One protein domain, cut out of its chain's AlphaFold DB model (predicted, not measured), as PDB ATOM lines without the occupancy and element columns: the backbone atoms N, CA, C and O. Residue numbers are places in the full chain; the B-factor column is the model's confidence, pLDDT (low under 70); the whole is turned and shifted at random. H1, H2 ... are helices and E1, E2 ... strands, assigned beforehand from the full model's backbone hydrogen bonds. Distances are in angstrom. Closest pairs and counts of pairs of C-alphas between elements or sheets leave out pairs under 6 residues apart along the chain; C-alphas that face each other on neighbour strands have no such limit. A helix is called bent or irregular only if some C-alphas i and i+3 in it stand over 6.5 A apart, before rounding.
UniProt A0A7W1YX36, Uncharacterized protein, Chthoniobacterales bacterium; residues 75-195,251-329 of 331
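AT A GLANCE: This is residues 75 to 195 and 251 to 329 of the 331 residues of an uncharacterized protein of Chthoniobacterales bacterium (UniProt A0A7W1YX36). A strongly twisted sheet of five strands lies under the long helix H1, which slants over it; H7 and H8 cover the same face, and H3 covers the other, making three layers, with helices on both faces of the sheet. Toward the far end from the hairpins of E1, E2 and E3, the small sheet of E4 and E7 packs on H4, and the short helices H2, H5 and H6 lie at that end. The printed part has 200 residues, with named elements in the order H1 E1 E2 E3 H2 E4 H3 E5 E6 H4 H5 H6 E7 H7 H8; the large sheet is mixed, in the order E1 E2 E3 E5 E6, and E4 with E7 is antiparallel. The class is mixed, helices and strands; the whole is compact, with a radius of gyration of the C-alphas of 17.3 A and spans of 51 by 38 by 30 A.

HOW THE PARTS SIT: Start at H1, residues 75 to 105, and go on to E1, residues 110 to 114, E2, residues 124 to 128, and E3, residues 133 to 142. These strands form a meander, each the antiparallel neighbour of the one before; look for N 111 and O 127 at 2.8 A, and N 134 and O 126 at 2.8 A. H1 lies over E3 at a height over the sheet of 7.7 A and runs slantwise to the strands, at 43 degrees to E3 on the local plane; the closest C-alphas of the two are those of Gly 90 and Phe 141, 6.3 A apart. Next come H2, residues 149 to 153, E4, residues 160 to 164, and H3, residues 165 to 178. E5, residues 182 to 188, is the parallel neighbour of E3, with N 140 and O 185 at 2.7 A. H3 runs along the strands over E5, at 17 degrees on the local plane and a height over the sheet of 9.6 A. Beyond the cut, E6, residues 257 to 261, is the antiparallel neighbour of E5, with N 184 and O 260 at 2.8 A. H4, residues 262 to 276, only grazes the large sheet; it touches H3 at a shallow tilt of 25 degrees, opposite ways, the closest C-alphas being those of Leu 172 and Ala 262, 5.7 A apart. H5, residues 278 to 281, and H6, residues 285 to 288, are close but not clearly touching, with the C-alphas of Ala 279 and Phe 285 closest at 5.8 A. E7, residues 295 to 299, is the antiparallel neighbour of E4, with N 298 and O 161 at 2.8 A. H7, residues 307 to 316, touches H1, with the C-alphas of Val 105 and Arg 315 closest at 5.2 A. H8, residues 318 to 327, touches H7 at a steep tilt of 45 degrees, opposite ways, with the C-alphas of Leu 314 and Leu 322 closest at 5.9 A. Every O i to N i+4 pair is within hydrogen-bond range in H1, H2, H3, H7 and H8; in H4 it is 9 of 11, and H5 and H6 are too short for such a pair.

IN THESE COORDINATES: Find C-alpha 75 at (46.737, -86.647, -108.923); from there H1 runs 44.9 A. E3, the longest strand, measures 27.7 A, H3 20.1 A and E5 19.7 A. H4 begins at C-alpha 262, (71.923, -60.198, -103.944), and measures 16.6 A; it is irregular, with C-alphas 271 and 274 8.5 A apart. H8 ends at C-alpha 327, (76.576, -53.085, -101.785).

THE WHOLE: The two C-alphas farthest apart are those of Arg 108 and Arg 283, 53.0 A. Residues 196 to 250 are not printed, and C-alphas 195 and 251 stand 15.7 A apart across this cut. Of the links that are printed whole, none is long. The mean pLDDT of the printed part is 91.8; residue 108 and residues 117 to 120 are under 70.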
ATOM      1  N   GLU A  75      45.337 -87.045-109.127       88.62
ATOM      2  CA  GLU A  75      46.737 -86.647-108.923       88.62
ATOM      3  C   GLU A  75      46.984 -85.206-109.401       88.62
ATOM      4  O   GLU A  75      47.651 -84.411-108.732       88.62
ATOM      5  N   LYS A  76      46.406 -84.849-110.554       91.25
ATOM      6  CA  LYS A  76      46.442 -83.480-111.082       91.25
ATOM      7  C   LYS A  76      45.767 -82.494-110.140       91.25
ATOM      8  O   LYS A  76      46.303 -81.412-109.914       91.25
ATOM      9  N   GLU A  77      44.642 -82.888-109.560       93.19
ATOM     10  CA  GLU A  77      43.896 -82.079-108.608       93.19
ATOM     11  C   GLU A  77      44.733 -81.755-107.368       93.19
ATOM     12  O   GLU A  77      44.833 -80.590-106.993       93.19
ATOM     13  N   GLN A  78      45.422 -82.742-106.784       93.94
ATOM     14  CA  GLN A  78      46.300 -82.509-105.630       93.94
ATOM     15  C   GLN A  78      47.453 -81.548-105.956       93.94
ATOM     16  O   GLN A  78      47.761 -80.642-105.180       93.94
ATOM     17  N   LYS A  79      48.063 -81.683-107.141       93.69
ATOM     18  CA  LYS A  79      49.123 -80.771-107.607       93.69
ATOM     19  C   LYS A  79      48.611 -79.344-107.812       93.69
ATOM     20  O   LYS A  79      49.287 -78.379-107.447       93.69
ATOM     21  N   VAL A  80      47.423 -79.200-108.392       95.81
ATOM     22  CA  VAL A  80      46.777 -77.899-108.610       95.81
ATOM     23  C   VAL A  80      46.397 -77.268-107.280       95.81
ATOM     24  O   VAL A  80      46.685 -76.096-107.074       95.81
ATOM     25  N   ARG A  81      45.841 -78.052-106.355       97.06
ATOM     26  CA  ARG A  81      45.511 -77.631-104.994       97.06
ATOM     27  C   ARG A  81      46.725 -77.058-104.272       97.06
ATOM     28  O   ARG A  81      46.667 -75.926-103.799       97.06
ATOM     29  N   ALA A  82      47.838 -77.791-104.271       95.81
ATOM     30  CA  ALA A  82      49.091 -77.316-103.691       95.81
ATOM     31  C   ALA A  82      49.615 -76.051-104.391       95.81
ATOM     32  O   ALA A  82      50.111 -75.144-103.726       95.81
ATOM     33  N   THR A  83      49.469 -75.957-105.720       96.12
ATOM     34  CA  THR A  83      49.889 -74.763-106.470       96.12
ATOM     35  C   THR A  83      49.042 -73.544-106.110       96.12
ATOM     36  O   THR A  83      49.600 -72.506-105.781       96.12
ATOM     37  N   ILE A  84      47.710 -73.649-106.133       97.94
ATOM     38  CA  ILE A  84      46.819 -72.543-105.759       97.94
ATOM     39  C   ILE A  84      47.079 -72.118-104.314       97.94
ATOM     40  O   ILE A  84      47.205 -70.925-104.053       97.94
ATOM     41  N   GLY A  85      47.246 -73.070-103.391       97.75
ATOM     42  CA  GLY A  85      47.606 -72.757-102.011       97.75
ATOM     43  C   GLY A  85      48.939 -72.015-101.897       97.75
ATOM     44  O   GLY A  85      49.016 -71.025-101.177       97.75
ATOM     45  N   GLN A  86      49.964 -72.412-102.659       96.31
ATOM     46  CA  GLN A  86      51.249 -71.703-102.699       96.31
ATOM     47  C   GLN A  86      51.097 -70.254-103.182       96.31
ATOM     48  O   GLN A  86      51.752 -69.357-102.655       96.31
ATOM     49  N   LEU A  87      50.232 -70.014-104.170       96.06
ATOM     50  CA  LEU A  87      49.969 -68.671-104.689       96.06
ATOM     51  C   LEU A  87      49.183 -67.805-103.710       96.06
ATOM     52  O   LEU A  87      49.490 -66.624-103.575       96.06
ATOM     53  N   ILE A  88      48.207 -68.388-103.009       97.81
ATOM     54  CA  ILE A  88      47.495 -67.700-101.928       97.81
ATOM     55  C   ILE A  88      48.497 -67.273-100.858       97.81
ATOM     56  O   ILE A  88      48.535 -66.097-100.519       97.81
ATOM     57  N   ILE A  89      49.350 -68.182-100.379       96.31
ATOM     58  CA  ILE A  89      50.347 -67.852 -99.352       96.31
ATOM     59  C   ILE A  89      51.307 -66.759 -99.824       96.31
ATOM     60  O   ILE A  89      51.571 -65.833 -99.064       96.31
ATOM     61  N   GLY A  90      51.808 -66.847-101.062       95.06
ATOM     62  CA  GLY A  90      52.657 -65.802-101.637       95.06
ATOM     63  C   GLY A  90      51.976 -64.434-101.580       95.06
ATOM     64  O   GLY A  90      52.553 -63.481-101.066       95.06
ATOM     65  N   ASN A  91      50.702 -64.370-101.976       95.25
ATOM     66  CA  ASN A  91      49.934 -63.133-101.913       95.25
ATOM     67  C   ASN A  91      49.670 -62.642-100.477       95.25
ATOM     68  O   ASN A  91      49.713 -61.441-100.228       95.25
ATOM     69  N   LEU A  92      49.419 -63.538 -99.518       96.81
ATOM     70  CA  LEU A  92      49.270 -63.154 -98.108       96.81
ATOM     71  C   LEU A  92      50.589 -62.632 -97.520       96.81
ATOM     72  O   LEU A  92      50.583 -61.656 -96.775       96.81
ATOM     73  N   ALA A  93      51.719 -63.253 -97.864       97.06
ATOM     74  CA  ALA A  93      53.044 -62.797 -97.454       97.06
ATOM     75  C   ALA A  93      53.332 -61.391 -97.994       97.06
ATOM     76  O   ALA A  93      53.731 -60.515 -97.234       97.06
ATOM     77  N   GLU A  94      53.050 -61.145 -99.271       95.19
ATOM     78  CA  GLU A  94      53.126 -59.817 -99.889       95.19
ATOM     79  C   GLU A  94      52.298 -58.770 -99.118       95.19
ATOM     80  O   GLU A  94      52.818 -57.712 -98.770       95.19
ATOM     81  N   GLN A  95      51.045 -59.079 -98.757       94.75
ATOM     82  CA  GLN A  95      50.200 -58.172 -97.963       94.75
ATOM     83  C   GLN A  95      50.800 -57.859 -96.583       94.75
ATOM     84  O   GLN A  95      50.833 -56.703 -96.163       94.75
ATOM     85  N   VAL A  96      51.299 -58.877 -95.876       96.62
ATOM     86  CA  VAL A  96      51.930 -58.686 -94.560       96.62
ATOM     87  C   VAL A  96      53.224 -57.885 -94.679       96.62
ATOM     88  O   VAL A  96      53.496 -57.030 -93.835       96.62
ATOM     89  N   PHE A  97      54.006 -58.110 -95.734       96.25
ATOM     90  CA  PHE A  97      55.189 -57.311 -96.011       96.25
ATOM     91  C   PHE A  97      54.835 -55.834 -96.238       96.25
ATOM     92  O   PHE A  97      55.468 -54.966 -95.638       96.25
ATOM     93  N   GLU A  98      53.813 -55.537 -97.049       94.75
ATOM     94  CA  GLU A  98      53.346 -54.162 -97.268       94.75
ATOM     95  C   GLU A  98      52.941 -53.482 -95.953       94.75
ATOM     96  O   GLU A  98      53.316 -52.331 -95.712       94.75
ATOM     97  N   ASP A  99      52.213 -54.192 -95.085       93.56
ATOM     98  CA  ASP A  99      51.829 -53.700 -93.760       93.56
ATOM     99  C   ASP A  99      53.061 -53.409 -92.891       93.56
ATOM    100  O   ASP A  99      53.156 -52.329 -92.301       93.56
ATOM    101  N   ASN A 100      54.023 -54.337 -92.836       92.62
ATOM    102  CA  ASN A 100      55.266 -54.173 -92.080       92.62
ATOM    103  C   ASN A 100      56.082 -52.982 -92.597       92.62
ATOM    104  O   ASN A 100      56.528 -52.147 -91.813       92.62
ATOM    105  N   TYR A 101      56.225 -52.851 -93.917       93.00
ATOM    106  CA  TYR A 101      56.935 -51.737 -94.535       93.00
ATOM    107  C   TYR A 101      56.283 -50.394 -94.182       93.00
ATOM    108  O   TYR A 101      56.959 -49.487 -93.692       93.00
ATOM    109  N   ARG A 102      54.960 -50.268 -94.377       90.94
ATOM    110  CA  ARG A 102      54.210 -49.026 -94.105       90.94
ATOM    111  C   ARG A 102      54.261 -48.631 -92.628       90.94
ATOM    112  O   ARG A 102      54.366 -47.444 -92.331       90.94
ATOM    113  N   ARG A 103      54.195 -49.606 -91.714       89.75
ATOM    114  CA  ARG A 103      54.253 -49.373 -90.260       89.75
ATOM    115  C   ARG A 103      55.636 -48.968 -89.769       89.75
ATOM    116  O   ARG A 103      55.711 -48.202 -88.815       89.75
ATOM    117  N   THR A 104      56.704 -49.473 -90.384       87.62
ATOM    118  CA  THR A 104      58.070 -49.223 -89.903       87.62
ATOM    119  C   THR A 104      58.696 -47.996 -90.545       87.62
ATOM    120  O   THR A 104      59.231 -47.160 -89.830       87.62
ATOM    121  N   VAL A 105      58.630 -47.853 -91.872       85.25
ATOM    122  CA  VAL A 105      59.386 -46.815 -92.596       85.25
ATOM    123  C   VAL A 105      58.779 -45.415 -92.411       85.25
ATOM    124  O   VAL A 105      59.522 -44.444 -92.461       85.25
ATOM    125  N   VAL A 106      57.461 -45.311 -92.152       78.31
ATOM    126  CA  VAL A 106      56.681 -44.089 -91.807       78.31
ATOM    127  C   VAL A 106      57.271 -42.780 -92.359       78.31
ATOM    128  O   VAL A 106      57.457 -41.799 -91.645       78.31
ATOM    129  N   THR A 107      57.567 -42.742 -93.657       74.88
ATOM    130  CA  THR A 107      58.070 -41.541 -94.329       74.88
ATOM    131  C   THR A 107      57.327 -41.308 -95.635       74.88
ATOM    132  O   THR A 107      56.880 -42.244 -96.295       74.88
ATOM    133  N   ARG A 108      57.185 -40.033 -96.011       69.94
ATOM    134  CA  ARG A 108      56.701 -39.633 -97.342       69.94
ATOM    135  C   ARG A 108      57.814 -39.646 -98.385       69.94
ATOM    136  O   ARG A 108      57.531 -39.542 -99.573       69.94
ATOM    137  N   GLU A 109      59.064 -39.758 -97.946       81.50
ATOM    138  CA  GLU A 109      60.227 -39.748 -98.825       81.50
ATOM    139  C   GLU A 109      60.494 -41.095 -99.474       81.50
ATOM    140  O   GLU A 109      61.282 -41.129-100.406       81.50
ATOM    141  N   LEU A 110      59.873 -42.184 -99.010       86.44
ATOM    142  CA  LEU A 110      60.026 -43.508 -99.602       86.44
ATOM    143  C   LEU A 110      58.662 -44.145 -99.849       86.44
ATOM    144  O   LEU A 110      57.881 -44.350 -98.923       86.44
ATOM    145  N   THR A 111      58.396 -44.510-101.096       88.62
ATOM    146  CA  THR A 111      57.148 -45.153-101.509       88.62
ATOM    147  C   THR A 111      57.423 -46.549-102.039       88.62
ATOM    148  O   THR A 111      58.295 -46.727-102.888       88.62
ATOM    149  N   LEU A 112      56.651 -47.522-101.560       91.31
ATOM    150  CA  LEU A 112      56.644 -48.888-102.069       91.31
ATOM    151  C   LEU A 112      55.667 -48.977-103.255       91.31
ATOM    152  O   LEU A 112      54.469 -48.756-103.079       91.31
ATOM    153  N   GLU A 113      56.178 -49.271-104.446       91.00
ATOM    154  CA  GLU A 113      55.418 -49.471-105.684       91.00
ATOM    155  C   GLU A 113      55.355 -50.966-106.027       91.00
ATOM    156  O   GLU A 113      56.357 -51.676-105.945       91.00
ATOM    157  N   ASP A 114      54.170 -51.436-106.407       89.19
ATOM    158  CA  ASP A 114      53.922 -52.805-106.867       89.19
ATOM    159  C   ASP A 114      54.405 -52.992-108.318       89.19
ATOM    160  O   ASP A 114      53.883 -52.345-109.228       89.19
ATOM    161  N   ASP A 115      55.372 -53.890-108.537       85.56
ATOM    162  CA  ASP A 115      55.951 -54.204-109.858       85.56
ATOM    163  C   ASP A 115      55.564 -55.618-110.355       85.56
ATOM    164  O   ASP A 115      56.046 -56.095-111.386       85.56
ATOM    165  N   ARG A 116      54.626 -56.300-109.678       77.69
ATOM    166  CA  ARG A 116      54.253 -57.706-109.964       77.69
ATOM    167  C   ARG A 116      53.692 -57.926-111.376       77.69
ATOM    168  O   ARG A 116      53.661 -59.049-111.882       77.69
ATOM    169  N   SER A 117      53.225 -56.868-112.040       59.72
ATOM    170  CA  SER A 117      52.654 -56.931-113.395       59.72
ATOM    171  C   SER A 117      53.688 -57.089-114.520       59.72
ATOM    172  O   SER A 117      53.315 -57.499-115.623       59.72
ATOM    173  N   GLY A 118      54.974 -56.824-114.252       54.81
ATOM    174  CA  GLY A 118      56.045 -56.844-115.256       54.81
ATOM    175  C   GLY A 118      56.487 -58.239-115.710       54.81
ATOM    176  O   GLY A 118      57.252 -58.360-116.666       54.81
ATOM    177  N   GLY A 119      56.031 -59.306-115.039       56.72
ATOM    178  CA  GLY A 119      56.450 -60.685-115.328       56.72
ATOM    179  C   GLY A 119      57.925 -60.974-115.011       56.72
ATOM    180  O   GLY A 119      58.444 -62.003-115.439       56.72
ATOM    181  N   GLY A 120      58.597 -60.071-114.290       66.38
ATOM    182  CA  GLY A 120      59.960 -60.245-113.802       66.38
ATOM    183  C   GLY A 120      59.995 -60.738-112.357       66.38
ATOM    184  O   GLY A 120      58.982 -60.776-111.673       66.38
ATOM    185  N   ASP A 121      61.187 -61.078-111.867       79.38
ATOM    186  CA  ASP A 121      61.372 -61.531-110.478       79.38
ATOM    187  C   ASP A 121      61.231 -60.414-109.425       79.38
ATOM    188  O   ASP A 121      61.563 -60.637-108.270       79.38
ATOM    189  N   THR A 122      60.829 -59.198-109.789       87.06
ATOM    190  CA  THR A 122      60.662 -58.089-108.837       87.06
ATOM    191  C   THR A 122      59.213 -58.043-108.377       87.06
ATOM    192  O   THR A 122      58.321 -57.956-109.213       87.06
ATOM    193  N   ASP A 123      58.993 -58.050-107.064       90.50
ATOM    194  CA  ASP A 123      57.648 -57.895-106.505       90.50
ATOM    195  C   ASP A 123      57.371 -56.425-106.178       90.50
ATOM    196  O   ASP A 123      56.298 -55.908-106.489       90.50
ATOM    197  N   TYR A 124      58.367 -55.718-105.630       93.50
ATOM    198  CA  TYR A 124      58.243 -54.298-105.316       93.50
ATOM    199  C   TYR A 124      59.460 -53.475-105.724       93.50
ATOM    200  O   TYR A 124      60.610 -53.923-105.666       93.50
ATOM    201  N   LEU A 125      59.184 -52.220-106.055       91.56
ATOM    202  CA  LEU A 125      60.157 -51.154-106.222       91.56
ATOM    203  C   LEU A 125      60.008 -50.148-105.089       91.56
ATOM    204  O   LEU A 125      58.910 -49.668-104.821       91.56
ATOM    205  N   VAL A 126      61.113 -49.771-104.453       91.12
ATOM    206  CA  VAL A 126      61.112 -48.607-103.561       91.12
ATOM    207  C   VAL A 126      61.573 -47.386-104.339       91.12
ATOM    208  O   VAL A 126      62.602 -47.421-105.019       91.12
ATOM    209  N   ARG A 127      60.802 -46.302-104.242       91.06
ATOM    210  CA  ARG A 127      61.129 -44.998-104.826       91.06
ATOM    211  C   ARG A 127      61.310 -43.942-103.764       91.06
ATOM    212  O   ARG A 127      60.658 -44.012-102.731       91.06
ATOM    213  N   ASN A 128      62.144 -42.949-104.049       89.12
ATOM    214  CA  ASN A 128      62.278 -41.782-103.191       89.12
ATOM    215  C   ASN A 128      61.229 -40.692-103.502       89.12
ATOM    216  O   ASN A 128      60.493 -40.789-104.484       89.12
ATOM    217  N   GLY A 129      61.203 -39.609-102.719       84.69
ATOM    218  CA  GLY A 129      60.280 -38.478-102.894       84.69
ATOM    219  C   GLY A 129      60.419 -37.722-104.225       84.69
ATOM    220  O   GLY A 129      59.550 -36.931-104.575       84.69
ATOM    221  N   GLN A 130      61.484 -37.979-104.994       86.31
ATOM    222  CA  GLN A 130      61.682 -37.462-106.354       86.31
ATOM    223  C   GLN A 130      61.211 -38.453-107.435       86.31
ATOM    224  O   GLN A 130      61.436 -38.229-108.622       86.31
ATOM    225  N   GLY A 131      60.617 -39.584-107.043       84.50
ATOM    226  CA  GLY A 131      60.183 -40.649-107.945       84.50
ATOM    227  C   GLY A 131      61.320 -41.510-108.505       84.50
ATOM    228  O   GLY A 131      61.070 -42.350-109.373       84.50
ATOM    229  N   ARG A 132      62.564 -41.346-108.033       88.06
ATOM    230  CA  ARG A 132      63.697 -42.185-108.457       88.06
ATOM    231  C   ARG A 132      63.620 -43.545-107.787       88.06
ATOM    232  O   ARG A 132      63.297 -43.612-106.607       88.06
ATOM    233  N   GLN A 133      63.937 -44.602-108.530       90.50
ATOM    234  CA  GLN A 133      64.058 -45.952-107.981       90.50
ATOM    235  C   GLN A 133      65.289 -46.055-107.088       90.50
ATOM    236  O   GLN A 133      66.293 -45.380-107.317       90.50
ATOM    237  N   VAL A 134      65.168 -46.878-106.054       89.31
ATOM    238  CA  VAL A 134      66.108 -46.904-104.942       89.31
ATOM    239  C   VAL A 134      66.624 -48.311-104.668       89.31
ATOM    240  O   VAL A 134      67.829 -48.506-104.594       89.31
ATOM    241  N   PHE A 135      65.732 -49.291-104.551       90.81
ATOM    242  CA  PHE A 135      66.082 -50.709-104.542       90.81
ATOM    243  C   PHE A 135      64.882 -51.561-104.959       90.81
ATOM    244  O   PHE A 135      63.731 -51.107-104.950       90.81
ATOM    245  N   ARG A 136      65.177 -52.805-105.340       93.12
ATOM    246  CA  ARG A 136      64.217 -53.842-105.724       93.12
ATOM    247  C   ARG A 136      64.035 -54.831-104.591       93.12
ATOM    248  O   ARG A 136      65.002 -55.217-103.937       93.12
ATOM    249  N   LEU A 137      62.803 -55.282-104.418       95.19
ATOM    250  CA  LEU A 137      62.450 -56.295-103.440       95.19
ATOM    251  C   LEU A 137      61.784 -57.476-104.128       95.19
ATOM    252  O   LEU A 137      60.961 -57.318-105.034       95.19
ATOM    253  N   ASN A 138      62.109 -58.663-103.640       95.50
ATOM    254  CA  ASN A 138      61.427 -59.883-104.008       95.50
ATOM    255  C   ASN A 138      61.113 -60.709-102.758       95.50
ATOM    256  O   ASN A 138      62.008 -61.035-101.982       95.50
ATOM    257  N   ILE A 139      59.842 -61.042-102.568       95.38
ATOM    258  CA  ILE A 139      59.339 -61.765-101.409       95.38
ATOM    259  C   ILE A 139      59.452 -63.269-101.663       95.38
ATOM    260  O   ILE A 139      58.976 -63.806-102.665       95.38
ATOM    261  N   LYS A 140      60.073 -63.983-100.727       94.81
ATOM    262  CA  LYS A 140      60.216 -65.437-100.727       94.81
ATOM    263  C   LYS A 140      59.577 -66.012 -99.474       94.81
ATOM    264  O   LYS A 140      60.056 -65.833 -98.360       94.81
ATOM    265  N   PHE A 141      58.497 -66.751 -99.675       94.50
ATOM    266  CA  PHE A 141      57.871 -67.526 -98.616       94.50
ATOM    267  C   PHE A 141      58.437 -68.949 -98.594       94.50
ATOM    268  O   PHE A 141      58.515 -69.598 -99.642       94.50
ATOM    269  N   HIS A 142      58.733 -69.478 -97.406       90.88
ATOM    270  CA  HIS A 142      58.958 -70.909 -97.216       90.88
ATOM    271  C   HIS A 142      58.190 -71.436 -95.993       90.88
ATOM    272  O   HIS A 142      58.245 -70.872 -94.907       90.88
ATOM    273  N   GLY A 143      57.468 -72.546 -96.163       87.94
ATOM    274  CA  GLY A 143      56.769 -73.215 -95.051       87.94
ATOM    275  C   GLY A 143      57.079 -74.702 -94.917       87.94
ATOM    276  O   GLY A 143      56.789 -75.327 -93.896       87.94
ATOM    277  N   SER A 144      57.713 -75.281 -95.938       86.88
ATOM    278  CA  SER A 144      58.229 -76.645 -95.893       86.88
ATOM    279  C   SER A 144      59.598 -76.665 -95.222       86.88
ATOM    280  O   SER A 144      60.448 -75.829 -95.514       86.88
ATOM    281  N   GLN A 145      59.822 -77.659 -94.366       87.69
ATOM    282  CA  GLN A 145      61.133 -77.929 -93.781       87.69
ATOM    283  C   GLN A 145      61.965 -78.810 -94.711       87.69
ATOM    284  O   GLN A 145      61.474 -79.809 -95.252       87.69
ATOM    285  N   PHE A 146      63.252 -78.499 -94.827       90.69
ATOM    286  CA  PHE A 146      64.206 -79.324 -95.557       90.69
ATOM    287  C   PHE A 146      64.675 -80.468 -94.654       90.69
ATOM    288  O   PHE A 146      65.778 -80.442 -94.132       90.69
ATOM    289  N   ARG A 147      63.833 -81.495 -94.466       92.38
ATOM    290  CA  ARG A 147      64.068 -82.597 -93.499       92.38
ATOM    291  C   ARG A 147      65.407 -83.327 -93.648       92.38
ATOM    292  O   ARG A 147      65.870 -83.961 -92.709       92.38
ATOM    293  N   LYS A 148      65.996 -83.294 -94.845       93.50
ATOM    294  CA  LYS A 148      67.303 -83.894 -95.141       93.50
ATOM    295  C   LYS A 148      68.440 -82.871 -95.190       93.50
ATOM    296  O   LYS A 148      69.544 -83.235 -95.568       93.50
ATOM    297  N   ALA A 149      68.211 -81.608 -94.836       94.69
ATOM    298  CA  ALA A 149      69.227 -80.559 -94.920       94.69
ATOM    299  C   ALA A 149      70.486 -80.913 -94.125       94.69
ATOM    300  O   ALA A 149      71.590 -80.668 -94.603       94.69
ATOM    301  N   GLN A 150      70.338 -81.567 -92.970       96.19
ATOM    302  CA  GLN A 150      71.479 -81.948 -92.144       96.19
ATOM    303  C   GLN A 150      72.381 -82.960 -92.861       96.19
ATOM    304  O   GLN A 150      73.597 -82.809 -92.861       96.19
ATOM    305  N   GLU A 151      71.779 -83.960 -93.506       94.81
ATOM    306  CA  GLU A 151      72.482 -84.978 -94.295       94.81
ATOM    307  C   GLU A 151      73.074 -84.378 -95.576       94.81
ATOM    308  O   GLU A 151      74.223 -84.632 -95.928       94.81
ATOM    309  N   LEU A 152      72.275 -83.583 -96.289       93.56
ATOM    310  CA  LEU A 152      72.615 -83.144 -97.633       93.56
ATOM    311  C   LEU A 152      73.572 -81.966 -97.616       93.56
ATOM    312  O   LEU A 152      74.520 -81.984 -98.387       93.56
ATOM    313  N   VAL A 153      73.354 -80.960 -96.774       95.56
ATOM    314  CA  VAL A 153      74.092 -79.685 -96.787       95.56
ATOM    315  C   VAL A 153      74.610 -79.266 -95.414       95.56
ATOM    316  O   VAL A 153      75.196 -78.198 -95.319       95.56
ATOM    317  N   GLY A 154      74.420 -80.063 -94.358       95.69
ATOM    318  CA  GLY A 154      74.903 -79.749 -93.008       95.69
ATOM    319  C   GLY A 154      74.187 -78.572 -92.335       95.69
ATOM    320  O   GLY A 154      74.829 -77.832 -91.590       95.69
ATOM    321  N   LEU A 155      72.907 -78.335 -92.647       97.00
ATOM    322  CA  LEU A 155      72.053 -77.344 -91.971       97.00
ATOM    323  C   LEU A 155      70.950 -78.032 -91.155       97.00
ATOM    324  O   LEU A 155      70.403 -79.028 -91.638       97.00
ATOM    325  N   PRO A 156      70.536 -77.479 -89.999       95.56
ATOM    326  CA  PRO A 156      69.310 -77.907 -89.332       95.56
ATOM    327  C   PRO A 156      68.094 -77.761 -90.258       95.56
ATOM    328  O   PRO A 156      68.032 -76.858 -91.092       95.56
ATOM    329  N   SER A 157      67.105 -78.646 -90.126       93.06
ATOM    330  CA  SER A 157      65.952 -78.681 -91.047       93.06
ATOM    331  C   SER A 157      65.037 -77.462 -90.899       93.06
ATOM    332  O   SER A 157      64.398 -77.035 -91.860       93.06
ATOM    333  N   GLU A 158      64.969 -76.938 -89.681       91.25
ATOM    334  CA  GLU A 158      64.237 -75.754 -89.248       91.25
ATOM    335  C   GLU A 158      64.964 -74.442 -89.564       91.25
ATOM    336  O   GLU A 158      64.320 -73.400 -89.646       91.25
ATOM    337  N   ASP A 159      66.278 -74.502 -89.792       93.69
ATOM    338  CA  ASP A 159      67.149 -73.354 -90.067       93.69
ATOM    339  C   ASP A 159      67.628 -73.338 -91.526       93.69
ATOM    340  O   ASP A 159      68.641 -72.738 -91.857       93.69
ATOM    341  N   CYS A 160      66.926 -74.020 -92.427       94.81
ATOM    342  CA  CYS A 160      67.339 -74.146 -93.818       94.81
ATOM    343  C   CYS A 160      66.331 -73.477 -94.752       94.81
ATOM    344  O   CYS A 160      65.146 -73.813 -94.768       94.81
ATOM    345  N   PHE A 161      66.834 -72.582 -95.594       93.62
ATOM    346  CA  PHE A 161      66.120 -71.973 -96.712       93.62
ATOM    347  C   PHE A 161      66.882 -72.252 -98.008       93.62
ATOM    348  O   PHE A 161      68.106 -72.324 -97.991       93.62
ATOM    349  N   ALA A 162      66.189 -72.408 -99.135       94.31
ATOM    350  CA  ALA A 162      66.836 -72.642-100.423       94.31
ATOM    351  C   ALA A 162      66.426 -71.586-101.448       94.31
ATOM    352  O   ALA A 162      65.248 -71.236-101.564       94.31
ATOM    353  N   LEU A 163      67.403 -71.114-102.218       94.88
ATOM    354  CA  LEU A 163      67.191 -70.208-103.337       94.88
ATOM    355  C   LEU A 163      67.907 -70.745-104.572       94.88
ATOM    356  O   LEU A 163      69.098 -71.061-104.531       94.88
ATOM    357  N   ALA A 164      67.184 -70.794-105.686       94.19
ATOM    358  CA  ALA A 164      67.757 -71.206-106.953       94.19
ATOM    359  C   ALA A 164      68.914 -70.284-107.350       94.19
ATOM    360  O   ALA A 164      68.769 -69.061-107.423       94.19
ATOM    361  N   THR A 165      70.060 -70.882-107.653       95.06
ATOM    362  CA  THR A 165      71.299 -70.175-108.020       95.06
ATOM    363  C   THR A 165      71.114 -69.231-109.205       95.06
ATOM    364  O   THR A 165      71.654 -68.126-109.205       95.06
ATOM    365  N   TYR A 166      70.278 -69.600-110.180       93.81
ATOM    366  CA  TYR A 166      69.977 -68.718-111.308       93.81
ATOM    367  C   TYR A 166      69.228 -67.446-110.876       93.81
ATOM    368  O   TYR A 166      69.439 -66.404-111.484       93.81
ATOM    369  N   LYS A 167      68.402 -67.488-109.816       94.06
ATOM    370  CA  LYS A 167      67.708 -66.299-109.283       94.06
ATOM    371  C   LYS A 167      68.689 -65.342-108.614       94.06
ATOM    372  O   LYS A 167      68.545 -64.135-108.772       94.06
ATOM    373  N   ILE A 168      69.702 -65.876-107.926       96.06
ATOM    374  CA  ILE A 168      70.808 -65.081-107.365       96.06
ATOM    375  C   ILE A 168      71.555 -64.376-108.501       96.06
ATOM    376  O   ILE A 168      71.717 -63.158-108.474       96.06
ATOM    377  N   TYR A 169      71.926 -65.124-109.544       95.12
ATOM    378  CA  TYR A 169      72.596 -64.567-110.718       95.12
ATOM    379  C   TYR A 169      71.744 -63.505-111.434       95.12
ATOM    380  O   TYR A 169      72.231 -62.416-111.726       95.12
ATOM    381  N   SER A 170      70.458 -63.775-111.679       94.25
ATOM    382  CA  SER A 170      69.545 -62.817-112.316       94.25
ATOM    383  C   SER A 170      69.344 -61.549-111.483       94.25
ATOM    384  O   SER A 170      69.252 -60.464-112.055       94.25
ATOM    385  N   ALA A 171      69.295 -61.660-110.154       94.69
ATOM    386  CA  ALA A 171      69.225 -60.508-109.260       94.69
ATOM    387  C   ALA A 171      70.492 -59.645-109.340       94.69
ATOM    388  O   ALA A 171      70.383 -58.427-109.468       94.69
ATOM    389  N   LEU A 172      71.679 -60.264-109.352       94.62
ATOM    390  CA  LEU A 172      72.939 -59.545-109.540       94.62
ATOM    391  C   LEU A 172      73.025 -58.849-110.895       94.62
ATOM    392  O   LEU A 172      73.379 -57.680-110.948       94.62
ATOM    393  N   GLN A 173      72.671 -59.542-111.980       94.50
ATOM    394  CA  GLN A 173      72.685 -58.953-113.321       94.50
ATOM    395  C   GLN A 173      71.777 -57.720-113.400       94.50
ATOM    396  O   GLN A 173      72.171 -56.702-113.962       94.50
ATOM    397  N   LYS A 174      70.584 -57.780-112.790       92.31
ATOM    398  CA  LYS A 174      69.688 -56.617-112.686       92.31
ATOM    399  C   LYS A 174      70.312 -55.498-111.851       92.31
ATOM    400  O   LYS A 174      70.296 -54.352-112.288       92.31
ATOM    401  N   GLN A 175      70.889 -55.823-110.692       93.88
ATOM    402  CA  GLN A 175      71.552 -54.837-109.837       93.88
ATOM    403  C   GLN A 175      72.723 -54.147-110.548       93.88
ATOM    404  O   GLN A 175      72.874 -52.936-110.437       93.88
ATOM    405  N   GLU A 176      73.530 -54.887-111.305       93.12
ATOM    406  CA  GLU A 176      74.673 -54.345-112.046       93.12
ATOM    407  C   GLU A 176      74.246 -53.496-113.242       93.12
ATOM    408  O   GLU A 176      74.841 -52.449-113.481       93.12
ATOM    409  N   HIS A 177      73.211 -53.921-113.969       92.25
ATOM    410  CA  HIS A 177      72.709 -53.195-115.133       92.25
ATOM    411  C   HIS A 177      72.020 -51.878-114.759       92.25
ATOM    412  O   HIS A 177      72.165 -50.878-115.458       92.25
ATOM    413  N   GLU A 178      71.258 -51.880-113.666       89.38
ATOM    414  CA  GLU A 178      70.434 -50.738-113.261       89.38
ATOM    415  C   GLU A 178      71.081 -49.889-112.162       89.38
ATOM    416  O   GLU A 178      70.591 -48.802-111.862       89.38
ATOM    417  N   HIS A 179      72.172 -50.372-111.558       89.56
ATOM    418  CA  HIS A 179      72.803 -49.785-110.372       89.56
ATOM    419  C   HIS A 179      71.829 -49.617-109.193       89.56
ATOM    420  O   HIS A 179      71.892 -48.640-108.446       89.56
ATOM    421  N   LEU A 180      70.917 -50.583-109.032       90.69
ATOM    422  CA  LEU A 180      69.908 -50.613-107.974       90.69
ATOM    423  C   LEU A 180      70.064 -51.878-107.128       90.69
ATOM    424  O   LEU A 180      69.955 -52.976-107.679       90.69
ATOM    425  N   PRO A 181      70.258 -51.767-105.800       93.81
ATOM    426  CA  PRO A 181      70.321 -52.928-104.928       93.81
ATOM    427  C   PRO A 181      69.110 -53.845-105.094       93.81
ATOM    428  O   PRO A 181      67.968 -53.383-105.180       93.81
ATOM    429  N   TYR A 182      69.363 -55.151-105.106       95.44
ATOM    430  CA  TYR A 182      68.324 -56.169-105.169       95.44
ATOM    431  C   TYR A 182      68.301 -56.970-103.868       95.44
ATOM    432  O   TYR A 182      69.326 -57.500-103.434       95.44
ATOM    433  N   ILE A 183      67.127 -57.068-103.247       96.81
ATOM    434  CA  ILE A 183      66.955 -57.664-101.922       96.81
ATOM    435  C   ILE A 183      65.904 -58.765-101.993       96.81
ATOM    436  O   ILE A 183      64.772 -58.549-102.430       96.81
ATOM    437  N   PHE A 184      66.270 -59.948-101.517       97.25
ATOM    438  CA  PHE A 184      65.315 -60.999-101.206       97.25
ATOM    439  C   PHE A 184      64.791 -60.763 -99.791       97.25
ATOM    440  O   PHE A 184      65.572 -60.626 -98.853       97.25
ATOM    441  N   VAL A 185      63.474 -60.714 -99.631       97.38
ATOM    442  CA  VAL A 185      62.795 -60.629 -98.338       97.38
ATOM    443  C   VAL A 185      62.173 -61.989 -98.065       97.38
ATOM    444  O   VAL A 185      61.339 -62.457 -98.834       97.38
ATOM    445  N   ILE A 186      62.586 -62.643 -96.992       96.88
ATOM    446  CA  ILE A 186      62.269 -64.037 -96.706       96.88
ATOM    447  C   ILE A 186      61.367 -64.112 -95.480       96.88
ATOM    448  O   ILE A 186      61.640 -63.483 -94.459       96.88
ATOM    449  N   VAL A 187      60.311 -64.917 -95.557       96.19
ATOM    450  CA  VAL A 187      59.489 -65.274 -94.398       96.19
ATOM    451  C   VAL A 187      59.342 -66.786 -94.300       96.19
ATOM    452  O   VAL A 187      58.988 -67.462 -95.272       96.19
ATOM    453  N   GLY A 188      59.636 -67.296 -93.107       92.75
ATOM    454  CA  GLY A 188      59.525 -68.702 -92.757       92.75
ATOM    455  C   GLY A 188      58.360 -68.950 -91.817       92.75
ATOM    456  O   GLY A 188      58.373 -68.450 -90.696       92.75
ATOM    457  N   VAL A 189      57.378 -69.746 -92.243       94.75
ATOM    458  CA  VAL A 189      56.255 -70.160 -91.383       94.75
ATOM    459  C   VAL A 189      56.182 -71.684 -91.366       94.75
ATOM    460  O   VAL A 189      55.603 -72.278 -92.282       94.75
ATOM    461  N   PRO A 190      56.795 -72.346 -90.368       91.06
ATOM    462  CA  PRO A 190      56.829 -73.799 -90.306       91.06
ATOM    463  C   PRO A 190      55.436 -74.414 -90.454       91.06
ATOM    464  O   PRO A 190      54.481 -73.979 -89.819       91.06
ATOM    465  N   HIS A 191      55.333 -75.445 -91.293       91.31
ATOM    466  CA  HIS A 191      54.114 -76.223 -91.551       91.31
ATOM    467  C   HIS A 191      53.005 -75.506 -92.339       91.31
ATOM    468  O   HIS A 191      52.108 -76.185 -92.844       91.31
ATOM    469  N   LEU A 192      53.095 -74.194 -92.568       96.00
ATOM    470  CA  LEU A 192      52.176 -73.479 -93.455       96.00
ATOM    471  C   LEU A 192      52.598 -73.677 -94.919       96.00
ATOM    472  O   LEU A 192      53.302 -72.869 -95.516       96.00
ATOM    473  N   THR A 193      52.205 -74.806 -95.504       95.25
ATOM    474  CA  THR A 193      52.572 -75.177 -96.882       95.25
ATOM    475  C   THR A 193      51.448 -74.893 -97.875       95.25
ATOM    476  O   THR A 193      50.273 -74.832 -97.505       95.25
ATOM    477  N   GLY A 194      51.777 -74.830 -99.171       95.19
ATOM    478  CA  GLY A 194      50.768 -74.741-100.231       95.19
ATOM    479  C   GLY A 194      49.745 -75.885-100.198       95.19
ATOM    480  O   GLY A 194      48.592 -75.678-100.562       95.19
ATOM    481  N   ALA A 195      50.111 -77.071 -99.700       95.19
ATOM    482  CA  ALA A 195      49.162 -78.166 -99.502       95.19
ATOM    483  C   ALA A 195      48.158 -77.872 -98.373       95.19
ATOM    484  O   ALA A 195      46.968 -78.115 -98.550       95.19
ATOM    485  N   GLN A 251      49.441 -66.185 -88.607       97.75
ATOM    486  CA  GLN A 251      50.680 -66.969 -88.598       97.75
ATOM    487  C   GLN A 251      51.820 -66.262 -89.347       97.75
ATOM    488  O   GLN A 251      52.941 -66.199 -88.848       97.75
ATOM    489  N   ILE A 252      51.541 -65.691 -90.525       97.81
ATOM    490  CA  ILE A 252      52.541 -64.963 -91.324       97.81
ATOM    491  C   ILE A 252      52.978 -63.663 -90.627       97.81
ATOM    492  O   ILE A 252      54.155 -63.305 -90.668       97.81
ATOM    493  N   ARG A 253      52.054 -62.955 -89.966       96.25
ATOM    494  CA  ARG A 253      52.358 -61.749 -89.176       96.25
ATOM    495  C   ARG A 253      53.225 -62.053 -87.961       96.25
ATOM    496  O   ARG A 253      54.089 -61.250 -87.638       96.25
ATOM    497  N   GLY A 254      52.991 -63.187 -87.303       95.44
ATOM    498  CA  GLY A 254      53.768 -63.626 -86.143       95.44
ATOM    499  C   GLY A 254      55.145 -64.205 -86.482       95.44
ATOM    500  O   GLY A 254      55.919 -64.499 -85.575       95.44
ATOM    501  N   ALA A 255      55.457 -64.394 -87.765       95.38
ATOM    502  CA  ALA A 255      56.712 -64.985 -88.200       95.38
ATOM    503  C   ALA A 255      57.875 -63.989 -88.193       95.38
ATOM    504  O   ALA A 255      57.698 -62.779 -88.341       95.38
ATOM    505  N   VAL A 256      59.097 -64.512 -88.085       92.56
ATOM    506  CA  VAL A 256      60.310 -63.699 -88.204       92.56
ATOM    507  C   VAL A 256      60.618 -63.474 -89.678       92.56
ATOM    508  O   VAL A 256      60.920 -64.408 -90.421       92.56
ATOM    509  N   TRP A 257      60.574 -62.210 -90.082       97.19
ATOM    510  CA  TRP A 257      60.945 -61.771 -91.419       97.19
ATOM    511  C   TRP A 257      62.444 -61.504 -91.501       97.19
ATOM    512  O   TRP A 257      63.044 -60.904 -90.605       97.19
ATOM    513  N   ARG A 258      63.046 -61.944 -92.598       97.62
ATOM    514  CA  ARG A 258      64.481 -61.891 -92.849       97.62
ATOM    515  C   ARG A 258      64.768 -61.270 -94.213       97.62
ATOM    516  O   ARG A 258      63.878 -61.170 -95.053       97.62
ATOM    517  N   VAL A 259      66.005 -60.863 -94.442       97.44
ATOM    518  CA  VAL A 259      66.485 -60.326 -95.715       97.44
ATOM    519  C   VAL A 259      67.803 -60.973 -96.111       97.44
ATOM    520  O   VAL A 259      68.538 -61.479 -95.259       97.44
ATOM    521  N   LEU A 260      68.044 -60.977 -97.418       97.62
ATOM    522  CA  LEU A 260      69.289 -61.377 -98.052       97.62
ATOM    523  C   LEU A 260      69.527 -60.474 -99.265       97.62
ATOM    524  O   LEU A 260      68.743 -60.506-100.220       97.62
ATOM    525  N   SER A 261      70.587 -59.668 -99.270       97.50
ATOM    526  CA  SER A 261      70.957 -58.904-100.469       97.50
ATOM    527  C   SER A 261      71.504 -59.828-101.562       97.50
ATOM    528  O   SER A 261      72.103 -60.870-101.283       97.50
ATOM    529  N   ALA A 262      71.356 -59.439-102.830       96.81
ATOM    530  CA  ALA A 262      71.923 -60.198-103.944       96.81
ATOM    531  C   ALA A 262      73.457 -60.323-103.846       96.81
ATOM    532  O   ALA A 262      74.004 -61.383-104.151       96.81
ATOM    533  N   ARG A 263      74.147 -59.283-103.349       96.69
ATOM    534  CA  ARG A 263      75.601 -59.301-103.101       96.69
ATOM    535  C   ARG A 263      75.988 -60.314-102.025       96.69
ATOM    536  O   ARG A 263      76.918 -61.089-102.242       96.69
ATOM    537  N   ARG A 264      75.266 -60.360-100.900       97.44
ATOM    538  CA  ARG A 264      75.491 -61.367 -99.847       97.44
ATOM    539  C   ARG A 264      75.206 -62.774-100.353       97.44
ATOM    540  O   ARG A 264      76.018 -63.668-100.124       97.44
ATOM    541  N   ALA A 265      74.094 -62.966-101.064       97.50
ATOM    542  CA  ALA A 265      73.727 -64.255-101.642       97.50
ATOM    543  C   ALA A 265      74.818 -64.796-102.578       97.50
ATOM    544  O   ALA A 265      75.161 -65.974-102.496       97.50
ATOM    545  N   ASP A 266      75.391 -63.947-103.434       97.19
ATOM    546  CA  ASP A 266      76.490 -64.324-104.329       97.19
ATOM    547  C   ASP A 266      77.798 -64.598-103.582       97.19
ATOM    548  O   ASP A 266      78.464 -65.592-103.863       97.19
ATOM    549  N   ALA A 267      78.151 -63.766-102.597       97.31
ATOM    550  CA  ALA A 267      79.337 -63.991-101.774       97.31
ATOM    551  C   ALA A 267      79.268 -65.352-101.061       97.31
ATOM    552  O   ALA A 267      80.199 -66.153-101.159       97.31
ATOM    553  N   LEU A 268      78.131 -65.651-100.427       97.31
ATOM    554  CA  LEU A 268      77.874 -66.938 -99.782       97.31
ATOM    555  C   LEU A 268      77.861 -68.092-100.785       97.31
ATOM    556  O   LEU A 268      78.416 -69.150-100.498       97.31
ATOM    557  N   LEU A 269      77.262 -67.900-101.963       96.69
ATOM    558  CA  LEU A 269      77.268 -68.908-103.019       96.69
ATOM    559  C   LEU A 269      78.697 -69.253-103.445       96.69
ATOM    560  O   LEU A 269      79.005 -70.429-103.585       96.69
ATOM    561  N   ARG A 270      79.576 -68.261-103.628       95.62
ATOM    562  CA  ARG A 270      80.987 -68.492-103.986       95.62
ATOM    563  C   ARG A 270      81.761 -69.166-102.862       95.62
ATOM    564  O   ARG A 270      82.529 -70.084-103.128       95.62
ATOM    565  N   GLU A 271      81.558 -68.718-101.626       96.94
ATOM    566  CA  GLU A 271      82.273 -69.232-100.457       96.94
ATOM    567  C   GLU A 271      81.870 -70.673-100.123       96.94
ATOM    568  O   GLU A 271      82.720 -71.506 -99.816       96.94
ATOM    569  N   LYS A 272      80.571 -70.978-100.188       96.56
ATOM    570  CA  LYS A 272      79.985 -72.236 -99.706       96.56
ATOM    571  C   LYS A 272      79.481 -73.142-100.830       96.56
ATOM    572  O   LYS A 272      78.717 -74.069-100.559       96.56
ATOM    573  N   LEU A 273      79.885 -72.895-102.080       94.31
ATOM    574  CA  LEU A 273      79.340 -73.548-103.277       94.31
ATOM    575  C   LEU A 273      79.244 -75.073-103.130       94.31
ATOM    576  O   LEU A 273      78.178 -75.660-103.305       94.31
ATOM    577  N   PHE A 274      80.355 -75.718-102.775       93.19
ATOM    578  CA  PHE A 274      80.423 -77.177-102.677       93.19
ATOM    579  C   PHE A 274      79.740 -77.734-101.420       93.19
ATOM    580  O   PHE A 274      79.251 -78.867-101.444       93.19
ATOM    581  N   ASP A 275      79.623 -76.931-100.362       94.56
ATOM    582  CA  ASP A 275      79.004 -77.336 -99.099       94.56
ATOM    583  C   ASP A 275      77.475 -77.266 -99.184       94.56
ATOM    584  O   ASP A 275      76.766 -78.193 -98.788       94.56
ATOM    585  N   ARG A 276      76.952 -76.181 -99.758       95.56
ATOM    586  CA  ARG A 276      75.535 -75.804 -99.662       95.56
ATOM    587  C   ARG A 276      74.746 -75.942-100.968       95.56
ATOM    588  O   ARG A 276      73.514 -75.952-100.916       95.56
ATOM    589  N   ALA A 277      75.397 -76.138-102.118       95.19
ATOM    590  CA  ALA A 277      74.729 -76.507-103.371       95.19
ATOM    591  C   ALA A 277      74.859 -78.019-103.639       95.19
ATOM    592  O   ALA A 277      75.669 -78.471-104.452       95.19
ATOM    593  N   TYR A 278      74.041 -78.823-102.945       93.19
ATOM    594  CA  TYR A 278      74.100 -80.296-102.975       93.19
ATOM    595  C   TYR A 278      74.130 -80.892-104.390       93.19
ATOM    596  O   TYR A 278      74.856 -81.849-104.655       93.19
ATOM    597  N   ALA A 279      73.376 -80.306-105.315       92.00
ATOM    598  CA  ALA A 279      73.282 -80.780-106.687       92.00
ATOM    599  C   ALA A 279      74.636 -80.836-107.424       92.00
ATOM    600  O   ALA A 279      74.814 -81.702-108.278       92.00
ATOM    601  N   LEU A 280      75.619 -80.002-107.055       91.56
ATOM    602  CA  LEU A 280      76.972 -80.051-107.629       91.56
ATOM    603  C   LEU A 280      77.776 -81.281-107.184       91.56
ATOM    604  O   LEU A 280      78.709 -81.686-107.874       91.56
ATOM    605  N   ARG A 281      77.403 -81.904-106.061       91.56
ATOM    606  CA  ARG A 281      78.018 -83.142-105.559       91.56
ATOM    607  C   ARG A 281      77.405 -84.404-106.165       91.56
ATOM    608  O   ARG A 281      77.937 -85.496-105.973       91.56
ATOM    609  N   VAL A 282      76.305 -84.283-106.910       90.94
ATOM    610  CA  VAL A 282      75.592 -85.427-107.488       90.94
ATOM    611  C   VAL A 282      75.838 -85.507-108.988       90.94
ATOM    612  O   VAL A 282      75.330 -84.711-109.780       90.94
ATOM    613  N   ARG A 283      76.562 -86.546-109.413       91.06
ATOM    614  CA  ARG A 283      76.763 -86.821-110.839       91.06
ATOM    615  C   ARG A 283      75.417 -87.071-111.525       91.06
ATOM    616  O   ARG A 283      74.654 -87.942-111.115       91.06
ATOM    617  N   GLY A 284      75.147 -86.321-112.593       86.88
ATOM    618  CA  GLY A 284      73.901 -86.447-113.350       86.88
ATOM    619  C   GLY A 284      72.665 -85.946-112.598       86.88
ATOM    620  O   GLY A 284      71.570 -86.410-112.904       86.88
ATOM    621  N   PHE A 285      72.814 -85.014-111.644       89.38
ATOM    622  CA  PHE A 285      71.712 -84.477-110.831       89.38
ATOM    623  C   PHE A 285      70.453 -84.151-111.648       89.38
ATOM    624  O   PHE A 285      69.376 -84.648-111.332       89.38
ATOM    625  N   ALA A 286      70.591 -83.400-112.745       84.69
ATOM    626  CA  ALA A 286      69.458 -83.028-113.591       84.69
ATOM    627  C   ALA A 286      68.703 -84.248-114.159       84.69
ATOM    628  O   ALA A 286      67.478 -84.225-114.235       84.69
ATOM    629  N   MET A 287      69.397 -85.335-114.511       85.12
ATOM    630  CA  MET A 287      68.749 -86.572-114.966       85.12
ATOM    631  C   MET A 287      68.092 -87.314-113.798       85.12
ATOM    632  O   MET A 287      66.930 -87.708-113.890       85.12
ATOM    633  N   ASN A 288      68.808 -87.445-112.678       87.81
ATOM    634  CA  ASN A 288      68.353 -88.185-111.499       87.81
ATOM    635  C   ASN A 288      67.129 -87.531-110.834       87.81
ATOM    636  O   ASN A 288      66.277 -88.227-110.285       87.81
ATOM    637  N   TYR A 289      67.022 -86.204-110.926       85.31
ATOM    638  CA  TYR A 289      65.967 -85.401-110.306       85.31
ATOM    639  C   TYR A 289      65.067 -84.695-111.332       85.31
ATOM    640  O   TYR A 289      64.435 -83.693-111.012       85.31
ATOM    641  N   ARG A 290      64.969 -85.226-112.561       86.06
ATOM    642  CA  ARG A 290      64.003 -84.794-113.596       86.06
ATOM    643  C   ARG A 290      64.003 -83.281-113.871       86.06
ATOM    644  O   ARG A 290      62.947 -82.676-114.034       86.06
ATOM    645  N   GLY A 291      65.188 -82.679-113.926       79.81
ATOM    646  CA  GLY A 291      65.368 -81.251-114.178       79.81
ATOM    647  C   GLY A 291      65.110 -80.358-112.964       79.81
ATOM    648  O   GLY A 291      64.738 -79.205-113.152       79.81
ATOM    649  N   ALA A 292      65.276 -80.874-111.740       84.19
ATOM    650  CA  ALA A 292      65.233 -80.060-110.526       84.19
ATOM    651  C   ALA A 292      66.206 -78.867-110.591       84.19
ATOM    652  O   ALA A 292      67.281 -78.959-111.194       84.19
ATOM    653  N   GLU A 293      65.811 -77.760-109.959       86.94
ATOM    654  CA  GLU A 293      66.603 -76.532-109.900       86.94
ATOM    655  C   GLU A 293      67.925 -76.760-109.142       86.94
ATOM    656  O   GLU A 293      68.030 -77.600-108.244       86.94
ATOM    657  N   LEU A 294      68.963 -76.017-109.537       92.19
ATOM    658  CA  LEU A 294      70.222 -75.950-108.800       92.19
ATOM    659  C   LEU A 294      70.059 -74.934-107.669       92.19
ATOM    660  O   LEU A 294      70.187 -73.728-107.897       92.19
ATOM    661  N   ASP A 295      69.796 -75.431-106.467       94.62
ATOM    662  CA  ASP A 295      69.535 -74.600-105.296       94.62
ATOM    663  C   ASP A 295      70.760 -74.435-104.393       94.62
ATOM    664  O   ASP A 295      71.496 -75.388-104.115       94.62
ATOM    665  N   MET A 296      70.931 -73.213-103.893       96.50
ATOM    666  CA  MET A 296      71.833 -72.869-102.800       96.50
ATOM    667  C   MET A 296      71.047 -72.848-101.489       96.50
ATOM    668  O   MET A 296      69.989 -72.219-101.423       96.50
ATOM    669  N   HIS A 297      71.563 -73.522-100.459       96.81
ATOM    670  CA  HIS A 297      70.923 -73.607 -99.145       96.81
ATOM    671  C   HIS A 297      71.587 -72.655 -98.144       96.81
ATOM    672  O   HIS A 297      72.806 -72.669 -97.977       96.81
ATOM    673  N   PHE A 298      70.774 -71.864 -97.456       97.19
ATOM    674  CA  PHE A 298      71.173 -70.829 -96.510       97.19
ATOM    675  C   PHE A 298      70.684 -71.170 -95.103       97.19
ATOM    676  O   PHE A 298      69.565 -71.669 -94.938       97.19
ATOM    677  N   SER A 299      71.508 -70.859 -94.104       96.56
ATOM    678  CA  SER A 299      71.111 -70.808 -92.698       96.56
ATOM    679  C   SER A 299      70.222 -69.587 -92.464       96.56
ATOM    680  O   SER A 299      70.654 -68.454 -92.663       96.56
ATOM    681  N   ILE A 300      68.981 -69.784 -92.026       94.44
ATOM    682  CA  ILE A 300      68.041 -68.671 -91.793       94.44
ATOM    683  C   ILE A 300      68.544 -67.749 -90.675       94.44
ATOM    684  O   ILE A 300      68.365 -66.533 -90.727       94.44
ATOM    685  N   SER A 301      69.160 -68.322 -89.649       93.50
ATOM    686  CA  SER A 301      69.679 -67.593 -88.496       93.50
ATOM    687  C   SER A 301      71.101 -67.070 -88.696       93.50
ATOM    688  O   SER A 301      71.415 -66.013 -88.150       93.50
ATOM    689  N   GLY A 302      71.939 -67.782 -89.454       95.06
ATOM    690  CA  GLY A 302      73.361 -67.469 -89.625       95.06
ATOM    691  C   GLY A 302      73.711 -66.691 -90.894       95.06
ATOM    692  O   GLY A 302      74.663 -65.913 -90.877       95.06
ATOM    693  N   ASP A 303      72.962 -66.878 -91.985       96.94
ATOM    694  CA  ASP A 303      73.270 -66.253 -93.279       96.94
ATOM    695  C   ASP A 303      72.385 -65.035 -93.591       96.94
ATOM    696  O   ASP A 303      72.796 -64.185 -94.384       96.94
ATOM    697  N   LEU A 304      71.188 -64.960 -92.993       96.88
ATOM    698  CA  LEU A 304      70.168 -63.940 -93.258       96.88
ATOM    699  C   LEU A 304      69.981 -62.979 -92.073       96.88
ATOM    700  O   LEU A 304      70.003 -63.362 -90.900       96.88
ATOM    701  N   HIS A 305      69.639 -61.732 -92.385       96.81
ATOM    702  CA  HIS A 305      69.462 -60.667 -91.394       96.81
ATOM    703  C   HIS A 305      67.985 -60.375 -91.092       96.81
ATOM    704  O   HIS A 305      67.144 -60.576 -91.962       96.81
ATOM    705  N   PRO A 306      67.615 -59.907 -89.885       96.06
ATOM    706  CA  PRO A 306      66.245 -59.482 -89.587       96.06
ATOM    707  C   PRO A 306      65.761 -58.342 -90.498       96.06
ATOM    708  O   PRO A 306      66.434 -57.323 -90.646       96.06
ATOM    709  N   LEU A 307      64.553 -58.472 -91.060       95.88
ATOM    710  CA  LEU A 307      63.939 -57.416 -91.879       95.88
ATOM    711  C   LEU A 307      63.750 -56.120 -91.080       95.88
ATOM    712  O   LEU A 307      63.974 -55.032 -91.604       95.88
ATOM    713  N   GLU A 308      63.342 -56.235 -89.816       93.19
ATOM    714  CA  GLU A 308      63.117 -55.086 -88.936       93.19
ATOM    715  C   GLU A 308      64.373 -54.222 -88.787       93.19
ATOM    716  O   GLU A 308      64.284 -52.997 -88.812       93.19
ATOM    717  N   GLU A 309      65.551 -54.845 -88.710       93.56
ATOM    718  CA  GLU A 309      66.821 -54.130 -88.627       93.56
ATOM    719  C   GLU A 309      67.094 -53.326 -89.901       93.56
ATOM    720  O   GLU A 309      67.385 -52.133 -89.822       93.56
ATOM    721  N   MET A 310      66.914 -53.942 -91.072       94.50
ATOM    722  CA  MET A 310      67.071 -53.263 -92.359       94.50
ATOM    723  C   MET A 310      66.106 -52.074 -92.496       94.50
ATOM    724  O   MET A 310      66.511 -50.986 -92.906       94.50
ATOM    725  N   LEU A 311      64.829 -52.261 -92.137       92.62
ATOM    726  CA  LEU A 311      63.818 -51.200 -92.200       92.62
ATOM    727  C   LEU A 311      64.088 -50.081 -91.183       92.62
ATOM    728  O   LEU A 311      63.808 -48.920 -91.472       92.62
ATOM    729  N   ARG A 312      64.655 -50.408 -90.017       90.94
ATOM    730  CA  ARG A 312      65.079 -49.425 -89.016       90.94
ATOM    731  C   ARG A 312      66.247 -48.580 -89.519       90.94
ATOM    732  O   ARG A 312      66.160 -47.365 -89.419       90.94
ATOM    733  N   ILE A 313      67.276 -49.184 -90.122       91.62
ATOM    734  CA  ILE A 313      68.379 -48.435 -90.758       91.62
ATOM    735  C   ILE A 313      67.832 -47.527 -91.860       91.62
ATOM    736  O   ILE A 313      68.188 -46.355 -91.929       91.62
ATOM    737  N   LEU A 314      66.915 -48.036 -92.690       90.12
ATOM    738  CA  LEU A 314      66.281 -47.233 -93.736       90.12
ATOM    739  C   LEU A 314      65.553 -46.003 -93.177       90.12
ATOM    740  O   LEU A 314      65.600 -44.941 -93.794       90.12
ATOM    741  N   ARG A 315      64.871 -46.156 -92.038       88.12
ATOM    742  CA  ARG A 315      64.123 -45.089 -91.365       88.12
ATOM    743  C   ARG A 315      65.038 -44.094 -90.647       88.12
ATOM    744  O   ARG A 315      64.838 -42.894 -90.794       88.12
ATOM    745  N   ASP A 316      65.985 -44.594 -89.856       89.62
ATOM    746  CA  ASP A 316      66.764 -43.800 -88.897       89.62
ATOM    747  C   ASP A 316      68.022 -43.196 -89.538       89.62
ATOM    748  O   ASP A 316      68.312 -42.018 -89.339       89.62
ATOM    749  N   ASP A 317      68.733 -43.981 -90.352       88.38
ATOM    750  CA  ASP A 317      70.020 -43.598 -90.957       88.38
ATOM    751  C   ASP A 317      69.874 -43.195 -92.436       88.38
ATOM    752  O   ASP A 317      70.791 -42.653 -93.064       88.38
ATOM    753  N   GLY A 318      68.701 -43.466 -93.008       85.75
ATOM    754  CA  GLY A 318      68.345 -43.127 -94.372       85.75
ATOM    755  C   GLY A 318      68.933 -44.064 -95.426       85.75
ATOM    756  O   GLY A 318      69.686 -45.011 -95.179       85.75
ATOM    757  N   LEU A 319      68.578 -43.768 -96.674       87.06
ATOM    758  CA  LEU A 319      68.927 -44.594 -97.823       87.06
ATOM    759  C   LEU A 319      70.440 -44.757 -98.022       87.06
ATOM    760  O   LEU A 319      70.904 -45.842 -98.368       87.06
ATOM    761  N   HIS A 320      71.213 -43.682 -97.849       87.06
ATOM    762  CA  HIS A 320      72.646 -43.735 -98.124       87.06
ATOM    763  C   HIS A 320      73.337 -44.773 -97.233       87.06
ATOM    764  O   HIS A 320      74.076 -45.614 -97.744       87.06
ATOM    765  N   ALA A 321      73.016 -44.784 -95.937       89.06
ATOM    766  CA  ALA A 321      73.529 -45.775 -95.002       89.06
ATOM    767  C   ALA A 321      73.153 -47.199 -95.434       89.06
ATOM    768  O   ALA A 321      74.041 -48.033 -95.613       89.06
ATOM    769  N   LEU A 322      71.865 -47.463 -95.699       90.94
ATOM    770  CA  LEU A 322      71.415 -48.789 -96.134       90.94
ATOM    771  C   LEU A 322      72.124 -49.252 -97.419       90.94
ATOM    772  O   LEU A 322      72.551 -50.403 -97.507       90.94
ATOM    773  N   SER A 323      72.295 -48.362 -98.402       87.81
ATOM    774  CA  SER A 323      72.941 -48.701 -99.676       87.81
ATOM    775  C   SER A 323      74.375 -49.214 -99.498       87.81
ATOM    776  O   SER A 323      74.772 -50.164-100.171       87.81
ATOM    777  N   VAL A 324      75.127 -48.664 -98.538       89.50
ATOM    778  CA  VAL A 324      76.490 -49.115 -98.227       89.50
ATOM    779  C   VAL A 324      76.483 -50.546 -97.694       89.50
ATOM    780  O   VAL A 324      77.316 -51.353 -98.109       89.50
ATOM    781  N   TYR A 325      75.542 -50.885 -96.809       92.25
ATOM    782  CA  TYR A 325      75.429 -52.245 -96.282       92.25
ATOM    783  C   TYR A 325      75.038 -53.260 -97.369       92.25
ATOM    784  O   TYR A 325      75.606 -54.357 -97.424       92.25
ATOM    785  N   LEU A 326      74.110 -52.887 -98.256       92.38
ATOM    786  CA  LEU A 326      73.647 -53.737 -99.357       92.38
ATOM    787  C   LEU A 326      74.745 -53.981-100.403       92.38
ATOM    788  O   LEU A 326      74.961 -55.121-100.805       92.38
ATOM    789  N   GLU A 327      75.484 -52.944-100.807       88.31
ATOM    790  CA  GLU A 327      76.576 -53.085-101.785       88.31
ATOM    791  C   GLU A 327      77.764 -53.877-101.230       88.31
ATOM    792  O   GLU A 327      78.405 -54.634-101.958       88.31
ATOM    793  N   ARG A 328      78.029 -53.771 -99.922       91.06
ATOM    794  CA  ARG A 328      79.049 -54.585 -99.244       91.06
ATOM    795  C   ARG A 328      78.614 -56.031 -99.002       91.06
ATOM    796  O   ARG A 328      79.436 -56.823 -98.550       91.06
ATOM    797  N   GLY A 329      77.353 -56.380 -99.268       89.25
ATOM    798  CA  GLY A 329      76.819 -57.713 -98.996       89.25
ATOM    799  C   GLY A 329      76.834 -58.049 -97.506       89.25
ATOM    800  O   GLY A 329      77.243 -59.142 -97.128       89.25
TER     801      GLY A 329